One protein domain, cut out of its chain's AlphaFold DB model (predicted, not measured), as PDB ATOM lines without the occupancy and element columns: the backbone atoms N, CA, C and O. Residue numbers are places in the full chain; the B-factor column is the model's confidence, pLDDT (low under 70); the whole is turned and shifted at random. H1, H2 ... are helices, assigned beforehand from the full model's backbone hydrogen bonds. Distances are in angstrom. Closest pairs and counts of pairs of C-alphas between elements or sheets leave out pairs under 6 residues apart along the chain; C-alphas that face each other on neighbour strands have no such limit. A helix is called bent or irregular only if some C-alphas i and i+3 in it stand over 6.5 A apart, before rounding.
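Overview. This is residues 2 to 117 of the 128 residues of an uncharacterized protein of Streptomyces sp. RKND-216 (UniProt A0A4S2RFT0). The longest helix, H3, is bent into a corner, and both of its arms pack on H1: H3a crosses residues 16 to 20 of H1, and H3b crosses residues 19 to 30 at nearly a right angle. H2 folds back beside H1, and H4 folds back beside H3b, making two helical hairpins, while residues 2 to 8 of H1 stick out. The printed part has 116 residues with four named helices, in the order H1, H2, H3, H4, and no named strand; the class is all helix. It is only just compact, close to loose, with a radius of gyration of the C-alphas of 15.8 A and spans of 50 by 39 by 23 A.

Arrangement. H3, residues 59 to 90, is the hub; by its hydrogen bonds it was assigned as one helix, but it is bent, with C-alphas 74 and 77 8.8 A apart. Its arms H3a, residues 59 to 74, and H3b, residues 77 to 90, stand at a steep tilt of 67 degrees, only just short of about perpendicular. H3b is itself irregular, with C-alphas 77 and 80 6.55 A apart. H1, residues 2 to 30, touches H3b about perpendicular at 78 degrees; their closest C-alphas, of Gly 26 and Gly 86, are 3.6 A apart. H1 touches H3a at a steep tilt of 59 degrees, closest at the C-alphas of Thr 16 and Thr 69, 7.1 A. H2, residues 37 to 55, forms a hairpin with H1 at a shallow tilt of 25 degrees, closest at the C-alphas of Trp 17 and Ala 51, 6.4 A. H2 touches H3a with residues 50 to 54 alone; the closest C-alphas, of Asp 54 and Val 61, are 5.5 A apart. H4, residues 97 to 116, forms a hairpin with H3b at a shallow tilt of 34 degrees, only just short of steep; the closest C-alphas, of Pro 81 and Leu 107, are 5.6 A apart. H4 is apart from H2 and H3a. Every O i to N i+4 pair is within hydrogen-bond range in H1, H3a and H4, against 13 of 15 in H2 and 9 of 10 in H3b.

Along the chain. H1 runs 42.3 A from C-alpha 2 at (281.211, 315.107, 180.316) to C-alpha 30. H2 is 25.8 A long, with a kink of 28 degrees near residue 44. H3a measures 22.9 A and H3b 21.1 A; C-alpha 77 is at (306.258, 305.771, 157.933). H4 measures 28.0 A and ends with C-alpha 116 at (304.980, 297.661, 150.891).

Size, cuts and confidence. The two C-alphas farthest apart, of Ser 2 and Gly 98, are 52.4 A apart. The printed part has no cut. The link from H2 to H3 is tight, and those from H1 to H2 and from H3 to H4 are short. The mean pLDDT of the printed part is 83.2; residues 2, 115 and 117 are under 70.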
ATOM      1  N   SER A   2     279.963 314.313 180.197       61.19
ATOM      2  CA  SER A   2     281.211 315.107 180.316       61.19
ATOM      3  C   SER A   2     282.494 314.322 180.654       61.19
ATOM      4  O   SER A   2     283.600 314.746 180.306       61.19
ATOM      5  N   ILE A   3     282.373 313.164 181.312       70.31
ATOM      6  CA  ILE A   3     283.524 312.358 181.761       70.31
ATOM      7  C   ILE A   3     284.303 311.777 180.568       70.31
ATOM      8  O   ILE A   3     285.535 311.790 180.574       70.31
ATOM      9  N   ASN A   4     283.603 311.342 179.515       78.06
ATOM     10  CA  ASN A   4     284.233 310.767 178.323       78.06
ATOM     11  C   ASN A   4     285.047 311.806 177.546       78.06
ATOM     12  O   ASN A   4     286.184 311.533 177.179       78.06
ATOM     13  N   VAL A   5     284.523 313.023 177.382       79.69
ATOM     14  CA  VAL A   5     285.221 314.109 176.671       79.69
ATOM     15  C   VAL A   5     286.526 314.487 177.375       79.69
ATOM     16  O   VAL A   5     287.563 314.652 176.736       79.69
ATOM     17  N   THR A   6     286.505 314.558 178.707       82.56
ATOM     18  CA  THR A   6     287.694 314.902 179.502       82.56
ATOM     19  C   THR A   6     288.769 313.816 179.421       82.56
ATOM     20  O   THR A   6     289.954 314.129 179.301       82.56
ATOM     21  N   ARG A   7     288.371 312.535 179.447       83.94
ATOM     22  CA  ARG A   7     289.296 311.401 179.290       83.94
ATOM     23  C   ARG A   7     289.916 311.364 177.897       83.94
ATOM     24  O   ARG A   7     291.135 311.280 177.799       83.94
ATOM     25  N   ILE A   8     289.104 311.514 176.850       83.44
ATOM     26  CA  ILE A   8     289.568 311.534 175.455       83.44
ATOM     27  C   ILE A   8     290.550 312.687 175.232       83.44
ATOM     28  O   ILE A   8     291.618 312.483 174.661       83.44
ATOM     29  N   ARG A   9     290.251 313.885 175.752       82.69
ATOM     30  CA  ARG A   9     291.145 315.046 175.636       82.69
ATOM     31  C   ARG A   9     292.488 314.816 176.330       82.69
ATOM     32  O   ARG A   9     293.526 315.146 175.764       82.69
ATOM     33  N   ARG A  10     292.482 314.244 177.540       84.44
ATOM     34  CA  ARG A  10     293.722 313.904 178.258       84.44
ATOM     35  C   ARG A  10     294.521 312.836 177.527       84.44
ATOM     36  O   ARG A  10     295.728 312.989 177.401       84.44
ATOM     37  N   GLN A  11     293.859 311.794 177.035       86.75
ATOM     38  CA  GLN A  11     294.510 310.738 176.269       86.75
ATOM     39  C   GLN A  11     295.165 311.305 175.009       86.75
ATOM     40  O   GLN A  11     296.341 311.052 174.790       86.75
ATOM     41  N   ALA A  12     294.455 312.132 174.237       83.88
ATOM     42  CA  ALA A  12     295.016 312.782 173.055       83.88
ATOM     43  C   ALA A  12     296.252 313.627 173.400       83.88
ATOM     44  O   ALA A  12     297.284 313.492 172.753       83.88
ATOM     45  N   LEU A  13     296.178 314.434 174.464       86.69
ATOM     46  CA  LEU A  13     297.298 315.254 174.921       86.69
ATOM     47  C   LEU A  13     298.510 314.389 175.292       86.69
ATOM     48  O   LEU A  13     299.611 314.626 174.800       86.69
ATOM     49  N   VAL A  14     298.306 313.359 176.118       87.88
ATOM     50  CA  VAL A  14     299.376 312.444 176.540       87.88
ATOM     51  C   VAL A  14     299.999 311.752 175.332       87.88
ATOM     52  O   VAL A  14     301.222 311.740 175.217       87.88
ATOM     53  N   THR A  15     299.190 311.224 174.414       87.50
ATOM     54  CA  THR A  15     299.689 310.530 173.222       87.50
ATOM     55  C   THR A  15     300.493 311.468 172.327       87.50
ATOM     56  O   THR A  15     301.610 311.123 171.952       87.50
ATOM     57  N   THR A  16     299.991 312.671 172.029       88.12
ATOM     58  CA  THR A  16     300.691 313.613 171.144       88.12
ATOM     59  C   THR A  16     302.045 314.020 171.714       88.12
ATOM     60  O   THR A  16     303.051 313.945 171.006       88.12
ATOM     61  N   TRP A  17     302.108 314.404 172.990       90.94
ATOM     62  CA  TRP A  17     303.370 314.821 173.606       90.94
ATOM     63  C   TRP A  17     304.334 313.650 173.816       90.94
ATOM     64  O   TRP A  17     305.541 313.824 173.652       90.94
ATOM     65  N   SER A  18     303.824 312.443 174.078       89.81
ATOM     66  CA  SER A  18     304.656 311.235 174.163       89.81
ATOM     67  C   SER A  18     305.267 310.877 172.809       89.81
ATOM     68  O   SER A  18     306.476 310.677 172.720       89.81
ATOM     69  N   CYS A  19     304.466 310.859 171.737       88.50
ATOM     70  CA  CYS A  19     304.961 310.627 170.379       88.50
ATOM     71  C   CYS A  19     305.979 311.692 169.971       88.50
ATOM     72  O   CYS A  19     307.048 311.356 169.473       88.50
ATOM     73  N   THR A  20     305.684 312.961 170.246       88.75
ATOM     74  CA  THR A  20     306.605 314.075 169.996       88.75
ATOM     75  C   THR A  20     307.939 313.867 170.697       88.75
ATOM     76  O   THR A  20     308.991 314.019 170.077       88.75
ATOM     77  N   GLY A  21     307.906 313.506 171.981       89.62
ATOM     78  CA  GLY A  21     309.113 313.245 172.753       89.62
ATOM     79  C   GLY A  21     309.919 312.104 172.165       89.62
ATOM     80  O   GLY A  21     311.093 312.290 171.866       89.62
ATOM     81  N   LEU A  22     309.284 310.960 171.911       90.00
ATOM     82  CA  LEU A  22     309.948 309.799 171.316       90.00
ATOM     83  C   LEU A  22     310.584 310.129 169.961       90.00
ATOM     84  O   LEU A  22     311.737 309.779 169.737       90.00
ATOM     85  N   ILE A  23     309.891 310.861 169.090       89.44
ATOM     86  CA  ILE A  23     310.443 311.286 167.796       89.44
ATOM     87  C   ILE A  23     311.623 312.244 167.995       89.44
ATOM     88  O   ILE A  23     312.658 312.075 167.359       89.44
ATOM     89  N   SER A  24     311.513 313.205 168.916       88.00
ATOM     90  CA  SER A  24     312.593 314.154 169.229       88.00
ATOM     91  C   SER A  24     313.841 313.441 169.757       88.00
ATOM     92  O   SER A  24     314.961 313.748 169.349       88.00
ATOM     93  N   PHE A  25     313.663 312.437 170.618       89.19
ATOM     94  CA  PHE A  25     314.750 311.576 171.083       89.19
ATOM     95  C   PHE A  25     315.311 310.694 169.963       89.19
ATOM     96  O   PHE A  25     316.516 310.465 169.919       89.19
ATOM     97  N   GLY A  26     314.472 310.234 169.033       86.06
ATOM     98  CA  GLY A  26     314.903 309.505 167.841       86.06
ATOM     99  C   GLY A  26     315.781 310.351 166.929       86.06
ATOM    100  O   GLY A  26     316.818 309.886 166.461       86.06
ATOM    101  N   ILE A  27     315.424 311.623 166.744       86.06
ATOM    102  CA  ILE A  27     316.253 312.596 166.026       86.06
ATOM    103  C   ILE A  27     317.575 312.795 166.769       86.06
ATOM    104  O   ILE A  27     318.636 312.753 166.155       86.06
ATOM    105  N   ALA A  28     317.544 312.942 168.096       85.19
ATOM    106  CA  ALA A  28     318.760 313.080 168.892       85.19
ATOM    107  C   ALA A  28     319.693 311.861 168.774       85.19
ATOM    108  O   ALA A  28     320.917 312.008 168.694       85.19
ATOM    109  N   TRP A  29     319.115 310.661 168.715       86.25
ATOM    110  CA  TRP A  29     319.829 309.418 168.452       86.25
ATOM    111  C   TRP A  29     320.452 309.400 167.054       86.25
ATOM    112  O   TRP A  29     321.632 309.074 166.925       86.25
ATOM    113  N   ALA A  30     319.698 309.807 166.029       81.12
ATOM    114  CA  ALA A  30     320.167 309.878 164.645       81.12
ATOM    115  C   ALA A  30     321.297 310.906 164.461       81.12
ATOM    116  O   ALA A  30     322.255 310.650 163.739       81.12
ATOM    117  N   LEU A  31     321.236 312.030 165.183       83.56
ATOM    118  CA  LEU A  31     322.305 313.034 165.254       83.56
ATOM    119  C   LEU A  31     323.526 312.562 166.056       83.56
ATOM    120  O   LEU A  31     324.545 313.244 166.118       83.56
ATOM    121  N   GLY A  32     323.430 311.397 166.684       78.19
ATOM    122  CA  GLY A  32     324.537 310.741 167.342       78.19
ATOM    123  C   GLY A  32     324.821 311.216 168.766       78.19
ATOM    124  O   GLY A  32     325.878 310.881 169.309       78.19
ATOM    125  N   LEU A  33     323.890 311.931 169.408       83.56
ATOM    126  CA  LEU A  33     324.055 312.419 170.778       83.56
ATOM    127  C   LEU A  33     324.298 311.258 171.759       83.56
ATOM    128  O   LEU A  33     323.737 310.167 171.630       83.56
ATOM    129  N   GLN A  34     325.126 311.507 172.771       78.56
ATOM    130  CA  GLN A  34     325.606 310.510 173.738       78.56
ATOM    131  C   GLN A  34     324.574 310.135 174.816       78.56
ATOM    132  O   GLN A  34     324.917 309.473 175.788       78.56
ATOM    133  N   ALA A  35     323.317 310.571 174.686       78.81
ATOM    134  CA  ALA A  35     322.252 310.306 175.654       78.81
ATOM    135  C   ALA A  35     322.644 310.630 177.105       78.81
ATOM    136  O   ALA A  35     322.171 309.975 178.035       78.81
ATOM    137  N   SER A  36     323.499 311.630 177.321       86.19
ATOM    138  CA  SER A  36     323.848 312.076 178.670       86.19
ATOM    139  C   SER A  36     322.614 312.652 179.372       86.19
ATOM    140  O   SER A  36     321.684 313.147 178.730       86.19
ATOM    141  N   TRP A  37     322.582 312.586 180.704       82.00
ATOM    142  CA  TRP A  37     321.414 313.017 181.479       82.00
ATOM    143  C   TRP A  37     321.017 314.476 181.191       82.00
ATOM    144  O   TRP A  37     319.829 314.785 181.116       82.00
ATOM    145  N   TRP A  38     321.991 315.358 180.941       84.50
ATOM    146  CA  TRP A  38     321.738 316.760 180.612       84.50
ATOM    147  C   TRP A  38     321.175 316.934 179.194       84.50
ATOM    148  O   TRP A  38     320.259 317.728 179.006       84.50
ATOM    149  N   GLN A  39     321.623 316.149 178.204       86.56
ATOM    150  CA  GLN A  39     321.034 316.149 176.854       86.56
ATOM    151  C   GLN A  39     319.584 315.672 176.885       86.56
ATOM    152  O   GLN A  39     318.721 316.249 176.226       86.56
ATOM    153  N   ARG A  40     319.298 314.638 177.689       86.44
ATOM    154  CA  ARG A  40     317.923 314.175 177.911       86.44
ATOM    155  C   ARG A  40     317.083 315.274 178.543       86.44
ATOM    156  O   ARG A  40     315.982 315.523 178.068       86.44
ATOM    157  N   ALA A  41     317.607 315.957 179.561       86.50
ATOM    158  CA  ALA A  41     316.911 317.051 180.230       86.50
ATOM    159  C   ALA A  41     316.625 318.229 179.285       86.50
ATOM    160  O   ALA A  41     315.515 318.757 179.310       86.50
ATOM    161  N   LEU A  42     317.569 318.595 178.410       89.56
ATOM    162  CA  LEU A  42     317.393 319.674 177.431       89.56
ATOM    163  C   LEU A  42     316.270 319.408 176.425       89.56
ATOM    164  O   LEU A  42     315.664 320.356 175.942       89.56
ATOM    165  N   ILE A  43     315.971 318.144 176.123       87.50
ATOM    166  CA  ILE A  43     314.857 317.774 175.241       87.50
ATOM    167  C   ILE A  43     313.574 317.551 176.060       87.50
ATOM    168  O   ILE A  43     312.502 318.026 175.689       87.50
ATOM    169  N   ALA A  44     313.668 316.864 177.201       87.75
ATOM    170  CA  ALA A  44     312.518 316.485 178.018       87.75
ATOM    171  C   ALA A  44     311.851 317.677 178.721       87.75
ATOM    172  O   ALA A  44     310.624 317.735 178.780       87.75
ATOM    173  N   LEU A  45     312.628 318.626 179.257       90.75
ATOM    174  CA  LEU A  45     312.087 319.751 180.025       90.75
ATOM    175  C   LEU A  45     311.232 320.692 179.167       90.75
ATOM    176  O   LEU A  45     310.101 320.961 179.577       90.75
ATOM    177  N   PRO A  46     311.677 321.158 177.981       90.50
ATOM    178  CA  PRO A  46     310.827 321.978 177.120       90.50
ATOM    179  C   PRO A  46     309.530 321.266 176.736       90.50
ATOM    180  O   PRO A  46     308.462 321.869 176.793       90.50
ATOM    181  N   LEU A  47     309.596 319.968 176.422       89.88
ATOM    182  CA  LEU A  47     308.410 319.174 176.099       89.88
ATOM    183  C   LEU A  47     307.450 319.053 177.284       89.88
ATOM    184  O   LEU A  47     306.242 319.196 177.105       89.88
ATOM    185  N   ALA A  48     307.968 318.845 178.494       89.62
ATOM    186  CA  ALA A  48     307.155 318.814 179.705       89.62
ATOM    187  C   ALA A  48     306.485 320.172 179.969       89.62
ATOM    188  O   ALA A  48     305.297 320.220 180.285       89.62
ATOM    189  N   VAL A  49     307.211 321.281 179.787       91.38
ATOM    190  CA  VAL A  49     306.662 322.640 179.919       91.38
ATOM    191  C   VAL A  49     305.551 322.877 178.897       91.38
ATOM    192  O   VAL A  49     304.470 323.328 179.273       91.38
ATOM    193  N   LEU A  50     305.772 322.525 177.628       89.62
ATOM    194  CA  LEU A  50     304.759 322.650 176.580       89.62
ATOM    195  C   LEU A  50     303.525 321.790 176.879       89.62
ATOM    196  O   LEU A  50     302.405 322.288 176.788       89.62
ATOM    197  N   ALA A  51     303.703 320.548 177.331       88.56
ATOM    198  CA  ALA A  51     302.594 319.678 177.718       88.56
ATOM    199  C   ALA A  51     301.770 320.259 178.881       88.56
ATOM    200  O   ALA A  51     300.539 320.188 178.871       88.56
ATOM    201  N   VAL A  52     302.425 320.880 179.868       90.38
ATOM    202  CA  VAL A  52     301.750 321.558 180.986       90.38
ATOM    203  C   VAL A  52     300.989 322.797 180.509       90.38
ATOM    204  O   VAL A  52     299.852 323.014 180.934       90.38
ATOM    205  N   LEU A  53     301.579 323.608 179.629       89.38
ATOM    206  CA  LEU A  53     300.924 324.795 179.071       89.38
ATOM    207  C   LEU A  53     299.713 324.424 178.202       89.38
ATOM    208  O   LEU A  53     298.661 325.052 178.316       89.38
ATOM    209  N   ASP A  54     299.822 323.366 177.400       88.25
ATOM    210  CA  ASP A  54     298.716 322.813 176.615       88.25
ATOM    211  C   ASP A  54     297.592 322.278 177.519       88.25
ATOM    212  O   ASP A  54     296.414 322.575 177.315       88.25
ATOM    213  N   ALA A  55     297.940 321.571 178.600       85.88
ATOM    214  CA  ALA A  55     296.962 321.080 179.572       85.88
ATOM    215  C   ALA A  55     296.210 322.219 180.284       85.88
ATOM    216  O   ALA A  55     295.047 322.051 180.655       85.88
ATOM    217  N   ARG A  56     296.852 323.382 180.440       89.38
ATOM    218  CA  ARG A  56     296.242 324.617 180.961       89.38
ATOM    219  C   ARG A  56     295.434 325.390 179.915       89.38
ATOM    220  O   ARG A  56     294.782 326.365 180.271       89.38
ATOM    221  N   GLY A  57     295.439 324.957 178.654       84.12
ATOM    222  CA  GLY A  57     294.682 325.589 177.577       84.12
ATOM    223  C   GLY A  57     295.334 326.850 177.015       84.12
ATOM    224  O   GLY A  57     294.622 327.730 176.539       84.12
ATOM    225  N   ALA A  58     296.665 326.959 177.060       88.44
ATOM    226  CA  ALA A  58     297.372 328.051 176.399       88.44
ATOM    227  C   ALA A  58     297.165 327.966 174.874       88.44
ATOM    228  O   ALA A  58     297.744 327.102 174.215       88.44
ATOM    229  N   GLY A  59     296.351 328.875 174.319       84.38
ATOM    230  CA  GLY A  59     295.984 328.909 172.895       84.38
ATOM    231  C   GLY A  59     297.162 328.721 171.925       84.38
ATOM    232  O   GLY A  59     297.116 327.789 171.125       84.38
ATOM    233  N   PRO A  60     298.271 329.476 172.065       87.19
ATOM    234  CA  PRO A  60     299.429 329.343 171.175       87.19
ATOM    235  C   PRO A  60     300.074 327.949 171.180       87.19
ATOM    236  O   PRO A  60     300.575 327.479 170.162       87.19
ATOM    237  N   VAL A  61     300.060 327.259 172.324       87.38
ATOM    238  CA  VAL A  61     300.628 325.907 172.445       87.38
ATOM    239  C   VAL A  61     299.692 324.870 171.829       87.38
ATOM    240  O   VAL A  61     300.145 323.882 171.254       87.38
ATOM    241  N   MET A  62     298.383 325.107 171.900       84.19
ATOM    242  CA  MET A  62     297.389 324.252 171.263       84.19
ATOM    243  C   MET A  62     297.492 324.320 169.730       84.19
ATOM    244  O   MET A  62     297.438 323.276 169.076       84.19
ATOM    245  N   ASP A  63     297.733 325.510 169.173       86.06
ATOM    246  CA  ASP A  63     298.015 325.696 167.743       86.06
ATOM    247  C   ASP A  63     299.329 325.018 167.340       86.06
ATOM    248  O   ASP A  63     299.376 324.278 166.352       86.06
ATOM    249  N   ALA A  64     300.378 325.177 168.157       84.88
ATOM    250  CA  ALA A  64     301.647 324.488 167.956       84.88
ATOM    251  C   ALA A  64     301.470 322.963 167.954       84.88
ATOM    252  O   ALA A  64     302.000 322.294 167.073       84.88
ATOM    253  N   ARG A  65     300.666 322.399 168.868       88.06
ATOM    254  CA  ARG A  65     300.351 320.961 168.888       88.06
ATOM    255  C   ARG A  65     299.673 320.512 167.594       88.06
ATOM    256  O   ARG A  65     300.000 319.441 167.086       88.06
ATOM    257  N   ILE A  66     298.726 321.287 167.065       86.12
ATOM    258  CA  ILE A  66     298.039 320.950 165.809       86.12
ATOM    259  C   ILE A  66     299.036 320.937 164.648       86.12
ATOM    260  O   ILE A  66     299.067 319.966 163.889       86.12
ATOM    261  N   ALA A  67     299.877 321.967 164.537       87.12
ATOM    262  CA  ALA A  67     300.922 322.036 163.518       87.12
ATOM    263  C   ALA A  67     301.900 320.858 163.636       87.12
ATOM    264  O   ALA A  67     302.213 320.201 162.647       87.12
ATOM    265  N   LEU A  68     302.305 320.529 164.859       84.56
ATOM    266  CA  LEU A  68     303.196 319.418 165.150       84.56
ATOM    267  C   LEU A  68     302.574 318.059 164.814       84.56
ATOM    268  O   LEU A  68     303.249 317.183 164.292       84.56
ATOM    269  N   THR A  69     301.280 317.880 165.077       84.81
ATOM    270  CA  THR A  69     300.563 316.641 164.742       84.81
ATOM    271  C   THR A  69     300.507 316.440 163.229       84.81
ATOM    272  O   THR A  69     300.676 315.317 162.765       84.81
ATOM    273  N   ARG A  70     300.328 317.521 162.457       85.75
ATOM    274  CA  ARG A  70     300.425 317.478 160.989       85.75
ATOM    275  C   ARG A  70     301.840 317.137 160.541       85.75
ATOM    276  O   ARG A  70     302.004 316.211 159.769       85.75
ATOM    277  N   LEU A  71     302.849 317.787 161.114       83.88
ATOM    278  CA  LEU A  71     304.249 317.503 160.801       83.88
ATOM    279  C   LEU A  71     304.620 316.042 161.102       83.88
ATOM    280  O   LEU A  71     305.284 315.394 160.304       83.88
ATOM    281  N   ILE A  72     304.159 315.495 162.229       83.88
ATOM    282  CA  ILE A  72     304.348 314.079 162.573       83.88
ATOM    283  C   ILE A  72     303.632 313.170 161.568       83.88
ATOM    284  O   ILE A  72     304.190 312.148 161.180       83.88
ATOM    285  N   ALA A  73     302.431 313.541 161.120       84.25
ATOM    286  CA  ALA A  73     301.731 312.806 160.072       84.25
ATOM    287  C   ALA A  73     302.480 312.867 158.725       84.25
ATOM    288  O   ALA A  73     302.551 311.854 158.035       84.25
ATOM    289  N   ASP A  74     303.098 314.004 158.394       86.06
ATOM    290  CA  ASP A  74     303.886 314.201 157.169       86.06
ATOM    291  C   ASP A  74     305.200 313.399 157.179       86.06
ATOM    292  O   ASP A  74     305.660 312.946 156.132       86.06
ATOM    293  N   ILE A  75     305.786 313.153 158.360       81.06
ATOM    294  CA  ILE A  75     306.914 312.214 158.537       81.06
ATOM    295  C   ILE A  75     306.500 310.779 158.145       81.06
ATOM    296  O   ILE A  75     307.341 309.965 157.744       81.06
ATOM    297  N   GLY A  76     305.207 310.460 158.236       82.31
ATOM    298  CA  GLY A  76     304.622 309.222 157.742       82.31
ATOM    299  C   GLY A  76     305.255 307.977 158.363       82.31
ATOM    300  O   GLY A  76     305.330 307.820 159.582       82.31
ATOM    301  N   TRP A  77     305.730 307.070 157.512       80.12
ATOM    302  CA  TRP A  77     306.258 305.771 157.933       80.12
ATOM    303  C   TRP A  77     307.519 305.865 158.810       80.12
ATOM    304  O   TRP A  77     307.797 304.940 159.573       80.12
ATOM    305  N   MET A  78     308.263 306.979 158.761       78.94
ATOM    306  CA  MET A  78     309.464 307.178 159.584       78.94
ATOM    307  C   MET A  78     309.149 307.421 161.066       78.94
ATOM    308  O   MET A  78     310.045 307.319 161.907       78.94
ATOM    309  N   GLN A  79     307.886 307.685 161.414       85.62
ATOM    310  CA  GLN A  79     307.467 307.946 162.789       85.62
ATOM    311  C   GLN A  79     307.812 306.784 163.731       85.62
ATOM    312  O   GLN A  79     308.333 307.010 164.824       85.62
ATOM    313  N   ILE A  80     307.535 305.544 163.317       84.25
ATOM    314  CA  ILE A  80     307.745 304.351 164.148       84.25
ATOM    315  C   ILE A  80     309.248 304.077 164.348       84.25
ATOM    316  O   ILE A  80     309.663 303.991 165.506       84.25
ATOM    317  N   PRO A  81     310.089 304.012 163.292       82.12
ATOM    318  CA  PRO A  81     311.542 303.926 163.436       82.12
ATOM    319  C   PRO A  81     312.136 304.981 164.372       82.12
ATOM    320  O   PRO A  81     312.922 304.641 165.257       82.12
ATOM    321  N   LEU A  82     311.734 306.247 164.219       85.38
ATOM    322  CA  LEU A  82     312.214 307.339 165.066       85.38
ATOM    323  C   LEU A  82     311.762 307.165 166.515       85.38
ATOM    324  O   LEU A  82     312.564 307.345 167.426       85.38
ATOM    325  N   ALA A  83     310.513 306.767 166.749       87.25
ATOM    326  CA  ALA A  83     310.026 306.527 168.100       87.25
ATOM    327  C   ALA A  83     310.773 305.372 168.793       87.25
ATOM    328  O   ALA A  83     311.109 305.483 169.973       87.25
ATOM    329  N   VAL A  84     311.087 304.295 168.063       85.81
ATOM    330  CA  VAL A  84     311.893 303.167 168.565       85.81
ATOM    331  C   VAL A  84     313.318 303.618 168.888       85.81
ATOM    332  O   VAL A  84     313.811 303.352 169.986       85.81
ATOM    333  N   ALA A  85     313.961 304.353 167.976       85.44
ATOM    334  CA  ALA A  85     315.286 304.927 168.202       85.44
ATOM    335  C   ALA A  85     315.301 305.866 169.420       85.44
ATOM    336  O   ALA A  85     316.221 305.818 170.236       85.44
ATOM    337  N   GLY A  86     314.250 306.668 169.599       85.81
ATOM    338  CA  GLY A  86     314.097 307.545 170.754       85.81
ATOM    339  C   GLY A  86     313.928 306.797 172.069       85.81
ATOM    340  O   GLY A  86     314.526 307.185 173.070       85.81
ATOM    341  N   GLY A  87     313.183 305.689 172.068       84.75
ATOM    342  CA  GLY A  87     313.091 304.783 173.215       84.75
ATOM    343  C   GLY A  87     314.449 304.181 173.586       84.75
ATOM    344  O   GLY A  87     314.838 304.208 174.753       84.75
ATOM    345  N   ALA A  88     315.215 303.719 172.594       82.75
ATOM    346  CA  ALA A  88     316.569 303.203 172.801       82.75
ATOM    347  C   ALA A  88     317.514 304.275 173.377       82.75
ATOM    348  O   ALA A  88     318.260 304.015 174.322       82.75
ATOM    349  N   TRP A  89     317.441 305.503 172.861       85.56
ATOM    350  CA  TRP A  89     318.233 306.632 173.351       85.56
ATOM    351  C   TRP A  89     317.866 307.032 174.783       85.56
ATOM    352  O   TRP A  89     318.751 307.257 175.610       85.56
ATOM    353  N   LEU A  90     316.574 307.045 175.120       83.25
ATOM    354  CA  LEU A  90     316.099 307.267 176.489       83.25
ATOM    355  C   LEU A  90     316.543 306.173 177.458       83.25
ATOM    356  O   LEU A  90     316.835 306.479 178.613       83.25
ATOM    357  N   ALA A  91     316.641 304.924 176.999       83.62
ATOM    358  CA  ALA A  91     317.211 303.824 177.774       83.62
ATOM    359  C   ALA A  91     318.739 303.947 177.949       83.62
ATOM    360  O   ALA A  91     319.334 303.203 178.722       83.62
ATOM    361  N   GLY A  92     319.381 304.912 177.281       76.94
ATOM    362  CA  GLY A  92     320.826 305.120 177.323       76.94
ATOM    363  C   GLY A  92     321.619 304.195 176.420       76.94
ATOM    364  O   GLY A  92     322.826 304.069 176.602       76.94
ATOM    365  N   LEU A  93     320.970 303.575 175.436       77.81
ATOM    366  CA  LEU A  93     321.663 302.796 174.428       77.81
ATOM    367  C   LEU A  93     322.381 303.755 173.475       77.81
ATOM    368  O   LEU A  93     321.773 304.405 172.620       77.81
ATOM    369  N   THR A  94     323.699 303.827 173.625       73.12
ATOM    370  CA  THR A  94     324.598 304.606 172.769       73.12
ATOM    371  C   THR A  94     325.513 303.675 171.978       73.12
ATOM    372  O   THR A  94     326.713 303.624 172.257       73.12
ATOM    373  N   PRO A  95     324.964 302.909 171.017       71.44
ATOM    374  CA  PRO A  95     325.788 302.084 170.151       71.44
ATOM    375  C   PRO A  95     326.797 302.949 169.392       71.44
ATOM    376  O   PRO A  95     326.544 304.133 169.141       71.44
ATOM    377  N   ASP A  96     327.925 302.356 169.021       79.56
ATOM    378  CA  ASP A  96     328.888 302.974 168.118       79.56
ATOM    379  C   ASP A  96     328.233 303.321 166.764       79.56
ATOM    380  O   ASP A  96     327.144 302.847 166.422       79.56
ATOM    381  N   VAL A  97     328.891 304.183 165.985       75.19
ATOM    382  CA  VAL A  97     328.346 304.700 164.719       75.19
ATOM    383  C   VAL A  97     328.021 303.574 163.734       75.19
ATOM    384  O   VAL A  97     326.990 303.641 163.066       75.19
ATOM    385  N   GLY A  98     328.843 302.523 163.676       73.69
ATOM    386  CA  GLY A  98     328.607 301.376 162.800       73.69
ATOM    387  C   GLY A  98     327.323 300.646 163.181       73.69
ATOM    388  O   GLY A  98     326.433 300.465 162.350       73.69
ATOM    389  N   THR A  99     327.169 300.325 164.463       78.00
ATOM    390  CA  THR A  99     325.960 299.687 164.999       78.00
ATOM    391  C   THR A  99     324.711 300.559 164.810       78.00
ATOM    392  O   THR A  99     323.643 300.041 164.485       78.00
ATOM    393  N   ARG A 100     324.819 301.891 164.933       76.56
ATOM    394  CA  ARG A 100     323.712 302.829 164.650       76.56
ATOM    395  C   ARG A 100     323.278 302.794 163.190       76.56
ATOM    396  O   ARG A 100     322.081 302.756 162.926       76.56
ATOM    397  N   LEU A 101     324.224 302.784 162.254       75.88
ATOM    398  CA  LEU A 101     323.922 302.723 160.823       75.88
ATOM    399  C   LEU A 101     323.251 301.400 160.449       75.88
ATOM    400  O   LEU A 101     322.258 301.407 159.726       75.88
ATOM    401  N   VAL A 102     323.738 300.281 160.992       81.25
ATOM    402  CA  VAL A 102     323.114 298.964 160.794       81.25
ATOM    403  C   VAL A 102     321.692 298.952 161.358       81.25
ATOM    404  O   VAL A 102     320.764 298.554 160.659       81.25
ATOM    405  N   LEU A 103     321.486 299.446 162.582       78.50
ATOM    406  CA  LEU A 103     320.154 299.541 163.186       78.50
ATOM    407  C   LEU A 103     319.219 300.454 162.386       78.50
ATOM    408  O   LEU A 103     318.067 300.094 162.167       78.50
ATOM    409  N   ALA A 104     319.705 301.604 161.915       76.62
ATOM    410  CA  ALA A 104     318.930 302.511 161.077       76.62
ATOM    411  C   ALA A 104     318.525 301.844 159.754       76.62
ATOM    412  O   ALA A 104     317.368 301.943 159.351       76.62
ATOM    413  N   ALA A 105     319.442 301.110 159.118       78.44
ATOM    414  CA  ALA A 105     319.165 300.358 157.898       78.44
ATOM    415  C   ALA A 105     318.137 299.241 158.131       78.44
ATOM    416  O   ALA A 105     317.203 299.096 157.342       78.44
ATOM    417  N   VAL A 106     318.248 298.489 159.232       82.69
ATOM    418  CA  VAL A 106     317.266 297.459 159.612       82.69
ATOM    419  C   VAL A 106     315.897 298.087 159.868       82.69
ATOM    420  O   VAL A 106     314.910 297.625 159.304       82.69
ATOM    421  N   LEU A 107     315.823 299.165 160.654       78.75
ATOM    422  CA  LEU A 107     314.568 299.866 160.940       78.75
ATOM    423  C   LEU A 107     313.919 300.420 159.666       78.75
ATOM    424  O   LEU A 107     312.710 300.280 159.495       78.75
ATOM    425  N   ALA A 108     314.706 301.004 158.759       76.25
ATOM    426  CA  ALA A 108     314.218 301.498 157.475       76.25
ATOM    427  C   ALA A 108     313.726 300.360 156.571       76.25
ATOM    428  O   ALA A 108     312.676 300.483 155.949       76.25
ATOM    429  N   THR A 109     314.444 299.234 156.542       79.31
ATOM    430  CA  THR A 109     314.063 298.054 155.753       79.31
ATOM    431  C   THR A 109     312.770 297.443 156.278       79.31
ATOM    432  O   THR A 109     311.851 297.203 155.506       79.31
ATOM    433  N   VAL A 110     312.662 297.234 157.594       79.25
ATOM    434  CA  VAL A 110     311.448 296.704 158.230       79.25
ATOM    435  C   VAL A 110     310.272 297.647 157.996       79.25
ATOM    436  O   VAL A 110     309.210 297.194 157.582       79.25
ATOM    437  N   ALA A 111     310.448 298.953 158.204       74.94
ATOM    438  CA  ALA A 111     309.376 299.916 157.981       74.94
ATOM    439  C   ALA A 111     308.959 299.995 156.503       74.94
ATOM    440  O   ALA A 111     307.767 300.038 156.209       74.94
ATOM    441  N   GLY A 112     309.919 299.933 155.576       74.69
ATOM    442  CA  GLY A 112     309.654 299.842 154.141       74.69
ATOM    443  C   GLY A 112     308.903 298.564 153.766       74.69
ATOM    444  O   GLY A 112     307.930 298.624 153.021       74.69
ATOM    445  N   LEU A 113     309.285 297.417 154.333       77.50
ATOM    446  CA  LEU A 113     308.585 296.147 154.135       77.50
ATOM    447  C   LEU A 113     307.158 296.191 154.680       77.50
ATOM    448  O   LEU A 113     306.251 295.750 153.992       77.50
ATOM    449  N   PHE A 114     306.931 296.756 155.867       72.31
ATOM    450  CA  PHE A 114     305.579 296.932 156.409       72.31
ATOM    451  C   PHE A 114     304.726 297.888 155.572       72.31
ATOM    452  O   PHE A 114     303.517 297.697 155.483       72.31
ATOM    453  N   HIS A 115     305.338 298.899 154.956       69.69
ATOM    454  CA  HIS A 115     304.642 299.820 154.064       69.69
ATOM    455  C   HIS A 115     304.271 299.172 152.721       69.69
ATOM    456  O   HIS A 115     303.197 299.432 152.187       69.69
ATOM    457  N   LEU A 116     305.156 298.332 152.182       70.81
ATOM    458  CA  LEU A 116     304.980 297.661 150.891       70.81
ATOM    459  C   LEU A 116     304.226 296.330 150.997       70.81
ATOM    460  O   LEU A 116     303.741 295.826 149.985       70.81
ATOM    461  N   ALA A 117     304.132 295.745 152.191       62.66
ATOM    462  CA  ALA A 117     303.368 294.532 152.421       62.66
ATOM    463  C   ALA A 117     301.880 294.815 152.155       62.66
ATOM    464  O   ALA A 117     301.296 295.681 152.817       62.66
TER     465      ALA A 117